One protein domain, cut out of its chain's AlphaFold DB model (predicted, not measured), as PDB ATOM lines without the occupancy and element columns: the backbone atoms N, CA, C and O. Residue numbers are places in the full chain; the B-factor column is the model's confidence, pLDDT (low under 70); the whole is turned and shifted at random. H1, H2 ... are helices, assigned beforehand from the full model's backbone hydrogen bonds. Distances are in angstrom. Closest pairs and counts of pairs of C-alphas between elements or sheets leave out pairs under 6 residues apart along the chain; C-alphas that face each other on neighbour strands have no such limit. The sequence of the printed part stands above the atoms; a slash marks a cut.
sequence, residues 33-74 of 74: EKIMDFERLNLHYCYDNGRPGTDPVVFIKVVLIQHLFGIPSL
ATOM      1  N   GLU A  33     180.984 203.048 121.595       92.38
ATOM      2  CA  GLU A  33     181.245 201.738 122.199       92.38
ATOM      3  C   GLU A  33     182.354 201.775 123.257       92.38
ATOM      4  O   GLU A  33     182.251 201.100 124.271       92.38
ATOM      5  N   LYS A  34     183.383 202.611 123.074       93.31
ATOM      6  CA  LYS A  34     184.459 202.783 124.064       93.31
ATOM      7  C   LYS A  34     184.031 203.494 125.348       93.31
ATOM      8  O   LYS A  34     184.724 203.368 126.351       93.31
ATOM      9  N   ILE A  35     182.979 204.309 125.296       94.81
ATOM     10  CA  ILE A  35     182.539 205.156 126.418       94.81
ATOM     11  C   ILE A  35     181.317 204.544 127.115       94.81
ATOM     12  O   ILE A  35     181.135 204.719 128.317       94.81
ATOM     13  N   MET A  36     180.472 203.846 126.360       91.75
ATOM     14  CA  MET A  36     179.242 203.236 126.848       91.75
ATOM     15  C   MET A  36     179.520 201.899 127.532       91.75
ATOM     16  O   MET A  36     179.970 200.949 126.898       91.75
ATOM     17  N   ASP A  37     179.154 201.801 128.807       91.62
ATOM     18  CA  ASP A  37     179.109 200.537 129.540       91.62
ATOM     19  C   ASP A  37     177.737 199.870 129.348       91.62
ATOM     20  O   ASP A  37     176.769 200.160 130.058       91.62
ATOM     21  N   PHE A  38     177.641 199.006 128.335       87.62
ATOM     22  CA  PHE A  38     176.407 198.283 128.023       87.62
ATOM     23  C   PHE A  38     176.110 197.144 129.008       87.62
ATOM     24  O   PHE A  38     174.952 196.747 129.118       87.62
ATOM     25  N   GLU A  39     177.098 196.629 129.746       85.50
ATOM     26  CA  GLU A  39     176.876 195.507 130.670       85.50
ATOM     27  C   GLU A  39     175.964 195.901 131.833       85.50
ATOM     28  O   GLU A  39     175.164 195.096 132.316       85.50
ATOM     29  N   ARG A  40     175.983 197.182 132.216       86.56
ATOM     30  CA  ARG A  40     175.068 197.736 133.224       86.56
ATOM     31  C   ARG A  40     173.595 197.619 132.850       86.56
ATOM     32  O   ARG A  40     172.755 197.635 133.744       86.56
ATOM     33  N   LEU A  41     173.260 197.487 131.565       83.06
ATOM     34  CA  LEU A  41     171.872 197.335 131.120       83.06
ATOM     35  C   LEU A  41     171.285 195.976 131.521       83.06
ATOM     36  O   LEU A  41     170.101 195.897 131.842       83.06
ATOM     37  N   ASN A  42     172.110 194.927 131.568       81.19
ATOM     38  CA  ASN A  42     171.668 193.579 131.934       81.19
ATOM     39  C   ASN A  42     171.299 193.459 133.418       81.19
ATOM     40  O   ASN A  42     170.424 192.673 133.766       81.19
ATOM     41  N   LEU A  43     171.894 194.280 134.290       79.81
ATOM     42  CA  LEU A  43     171.596 194.280 135.731       79.81
ATOM     43  C   LEU A  43     170.147 194.668 136.051       79.81
ATOM     44  O   LEU A  43     169.643 194.350 137.125       79.81
ATOM     45  N   HIS A  44     169.492 195.388 135.143       77.50
ATOM     46  CA  HIS A  44     168.138 195.896 135.338       77.50
ATOM     47  C   HIS A  44     167.078 195.062 134.616       77.50
ATOM     48  O   HIS A  44     165.888 195.342 134.761       77.50
ATOM     49  N   TYR A  45     167.486 194.054 133.840       79.12
ATOM     50  CA  TYR A  45     166.564 193.230 133.076       79.12
ATOM     51  C   TYR A  45     166.209 191.951 133.833       79.12
ATOM     52  O   TYR A  45     167.063 191.254 134.376       79.12
ATOM     53  N   CYS A  46     164.916 191.652 133.872       77.81
ATOM     54  CA  CYS A  46     164.373 190.466 134.511       77.81
ATOM     55  C   CYS A  46     164.230 189.365 133.455       77.81
ATOM     56  O   CYS A  46     163.435 189.489 132.527       77.81
ATOM     57  N   TYR A  47     165.034 188.307 133.577       76.62
ATOM     58  CA  TYR A  47     165.083 187.213 132.598       76.62
ATOM     59  C   TYR A  47     164.012 186.138 132.825       76.62
ATOM     60  O   TYR A  47     163.772 185.313 131.948       76.62
ATOM     61  N   ASP A  48     163.396 186.124 134.004       74.88
ATOM     62  CA  ASP A  48     162.598 185.020 134.537       74.88
ATOM     63  C   ASP A  48     161.092 185.319 134.635       74.88
ATOM     64  O   ASP A  48     160.320 184.420 134.961       74.88
ATOM     65  N   ASN A  49     160.648 186.536 134.295       77.00
ATOM     66  CA  ASN A  49     159.230 186.897 134.283       77.00
ATOM     67  C   ASN A  49     158.722 187.230 132.873       77.00
ATOM     68  O   ASN A  49     159.214 188.133 132.199       77.00
ATOM     69  N   GLY A  50     157.655 186.543 132.459       74.38
ATOM     70  CA  GLY A  50     156.992 186.763 131.173       74.38
ATOM     71  C   GLY A  50     157.672 186.061 129.994       74.38
ATOM     72  O   GLY A  50     158.369 185.061 130.149       74.38
ATOM     73  N   ARG A  51     157.406 186.551 128.778       73.69
ATOM     74  CA  ARG A  51     158.041 186.037 127.557       73.69
ATOM     75  C   ARG A  51     159.439 186.654 127.446       73.69
ATOM     76  O   ARG A  51     159.507 187.883 127.439       73.69
ATOM     77  N   PRO A  52     160.518 185.860 127.304       72.69
ATOM     78  CA  PRO A  52     161.859 186.413 127.151       72.69
ATOM     79  C   PRO A  52     161.897 187.321 125.917       72.69
ATOM     80  O   PRO A  52     161.613 186.884 124.797       72.69
ATOM     81  N   GLY A  53     162.146 188.610 126.152       73.50
ATOM     82  CA  GLY A  53     162.293 189.618 125.110       73.50
ATOM     83  C   GLY A  53     163.675 189.571 124.461       73.50
ATOM     84  O   GLY A  53     164.534 188.772 124.833       73.50
ATOM     85  N   THR A  54     163.892 190.441 123.474       81.88
ATOM     86  CA  THR A  54     165.229 190.673 122.913       81.88
ATOM     87  C   THR A  54     166.170 191.163 124.007       81.88
ATOM     88  O   THR A  54     165.768 191.962 124.852       81.88
ATOM     89  N   ASP A  55     167.424 190.715 123.952       86.56
ATOM     90  CA  ASP A  55     168.482 191.179 124.841       86.56
ATOM     91  C   ASP A  55     168.513 192.727 124.910       86.56
ATOM     92  O   ASP A  55     168.512 193.398 123.866       86.56
ATOM     93  N   PRO A  56     168.505 193.317 126.117       87.25
ATOM     94  CA  PRO A  56     168.372 194.760 126.291       87.25
ATOM     95  C   PRO A  56     169.564 195.530 125.712       87.25
ATOM     96  O   PRO A  56     169.389 196.656 125.239       87.25
ATOM     97  N   VAL A  57     170.761 194.934 125.679       90.75
ATOM     98  CA  VAL A  57     171.937 195.542 125.046       90.75
ATOM     99  C   VAL A  57     171.725 195.638 123.541       90.75
ATOM    100  O   VAL A  57     171.953 196.697 122.954       90.75
ATOM    101  N   VAL A  58     171.253 194.559 122.912       91.50
ATOM    102  CA  VAL A  58     170.934 194.551 121.476       91.50
ATOM    103  C   VAL A  58     169.857 195.584 121.160       91.50
ATOM    104  O   VAL A  58     170.026 196.373 120.229       91.50
ATOM    105  N   PHE A  59     168.785 195.629 121.953       90.06
ATOM    106  CA  PHE A  59     167.697 196.583 121.759       90.06
ATOM    107  C   PHE A  59     168.198 198.033 121.789       90.06
ATOM    108  O   PHE A  59     167.976 198.785 120.838       90.06
ATOM    109  N   ILE A  60     168.944 198.414 122.830       91.25
ATOM    110  CA  ILE A  60     169.496 199.769 122.950       91.25
ATOM    111  C   ILE A  60     170.463 200.087 121.806       91.25
ATOM    112  O   ILE A  60     170.410 201.191 121.265       91.25
ATOM    113  N   LYS A  61     171.314 199.141 121.388       92.44
ATOM    114  CA  LYS A  61     172.229 199.347 120.252       92.44
ATOM    115  C   LYS A  61     171.472 199.626 118.952       92.44
ATOM    116  O   LYS A  61     171.837 200.555 118.235       92.44
ATOM    117  N   VAL A  62     170.411 198.872 118.665       92.38
ATOM    118  CA  VAL A  62     169.586 199.069 117.462       92.38
ATOM    119  C   VAL A  62     168.899 200.434 117.489       92.38
ATOM    120  O   VAL A  62     169.012 201.186 116.522       92.38
ATOM    121  N   VAL A  63     168.262 200.798 118.608       92.06
ATOM    122  CA  VAL A  63     167.597 202.103 118.770       92.06
ATOM    123  C   VAL A  63     168.598 203.256 118.655       92.06
ATOM    124  O   VAL A  63     168.310 204.266 118.014       92.06
ATOM    125  N   LEU A  64     169.795 203.114 119.225       93.19
ATOM    126  CA  LEU A  64     170.839 204.130 119.145       93.19
ATOM    127  C   LEU A  64     171.304 204.351 117.701       93.19
ATOM    128  O   LEU A  64     171.355 205.490 117.245       93.19
ATOM    129  N   ILE A  65     171.603 203.275 116.964       93.25
ATOM    130  CA  ILE A  65     171.973 203.348 115.541       93.25
ATOM    131  C   ILE A  65     170.844 204.002 114.745       93.25
ATOM    132  O   ILE A  65     171.091 204.899 113.940       93.25
ATOM    133  N   GLN A  66     169.604 203.600 115.010       93.94
ATOM    134  CA  GLN A  66     168.440 204.153 114.346       93.94
ATOM    135  C   GLN A  66     168.370 205.682 114.487       93.94
ATOM    136  O   GLN A  66     168.256 206.386 113.485       93.94
ATOM    137  N   HIS A  67     168.495 206.198 115.712       92.75
ATOM    138  CA  HIS A  67     168.431 207.635 115.982       92.75
ATOM    139  C   HIS A  67     169.648 208.391 115.434       92.75
ATOM    140  O   HIS A  67     169.496 209.490 114.908       92.75
ATOM    141  N   LEU A  68     170.850 207.812 115.523       94.06
ATOM    142  CA  LEU A  68     172.080 208.444 115.034       94.06
ATOM    143  C   LEU A  68     172.106 208.604 113.510       94.06
ATOM    144  O   LEU A  68     172.688 209.567 113.015       94.06
ATOM    145  N   PHE A  69     171.503 207.668 112.776       93.62
ATOM    146  CA  PHE A  69     171.535 207.644 111.310       93.62
ATOM    147  C   PHE A  69     170.178 207.932 110.657       93.62
ATOM    148  O   PHE A  69     170.062 207.841 109.438       93.62
ATOM    149  N   GLY A  70     169.159 208.292 111.445       92.38
ATOM    150  CA  GLY A  70     167.828 208.627 110.937       92.38
ATOM    151  C   GLY A  70     167.136 207.465 110.221       92.38
ATOM    152  O   GLY A  70     166.398 207.688 109.264       92.38
ATOM    153  N   ILE A  71     167.388 206.225 110.650       93.50
ATOM    154  CA  ILE A  71     166.739 205.049 110.061       93.50
ATOM    155  C   ILE A  71     165.266 205.068 110.507       93.50
ATOM    156  O   ILE A  71     164.995 205.109 111.709       93.50
ATOM    157  N   PRO A  72     164.286 205.076 109.593       85.69
ATOM    158  CA  PRO A  72     162.885 205.060 109.993       85.69
ATOM    159  C   PRO A  72     162.576 203.761 110.750       85.69
ATOM    160  O   PRO A  72     162.959 202.678 110.303       85.69
ATOM    161  N   SER A  73     161.911 203.864 111.905       75.88
ATOM    162  CA  SER A  73     161.320 202.680 112.545       75.88
ATOM    163  C   SER A  73     160.150 202.230 111.691       75.88
ATOM    164  O   SER A  73     159.386 203.073 111.217       75.88
ATOM    165  N   LEU A  74     160.040 200.917 111.510       58.84
ATOM    166  CA  LEU A  74     158.899 200.276 110.863       58.84
ATOM    167  C   LEU A  74     157.617 200.471 111.683       58.84
ATOM    168  O   LEU A  74     157.723 200.446 112.932       58.84
TER     169      LEU A  74
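AT A GLANCE: This is residues 33 to 74 of the 74 residues of an uncharacterized protein of Lachnospiraceae bacterium (UniProt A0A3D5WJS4). One long helix, H2, makes a loose, flat model with a single turn of helix, H1, packed at its first end, while a wide loop, residues 43 to 55, swings out beyond that end and back. The printed ends lie on opposite sides of H2, and residues 64 to 70 stick out. The printed part has 42 residues with two named helices, H1 then H2, and no named strand; the class is all helix, though helices hold 18 residues. It is loose, with a radius of gyration of the C-alphas of 12.2 A, and spans 34 by 29 by 9 A.

HOW THE PARTS SIT: Look first at H2, residues 56 to 69, where every O i to N i+4 pair is within hydrogen-bond range. H1, residues 39 to 42, is too short for such a pair; its one O i to N i+3 pair is within range. H2 touches H1 with residues 56 to 57 alone, the closest C-alphas being those of Leu 41 and Val 57, 6.3 A apart.

IN THESE COORDINATES: Find C-alpha 56 at (168.372, 194.760, 126.291); from there H2 runs 20.0 A to C-alpha 69 at (171.535, 207.644, 111.310). H1 begins at C-alpha 39, (176.876, 195.507, 130.670), and measures 5.7 A.

THE WHOLE: The farthest C-alphas, those of Asp 48 and Gly 70, are 33.8 A apart. The link from H1 to H2 is long, and the printed part has no cut. Residue 74, the chain's last, is under 70 in pLDDT.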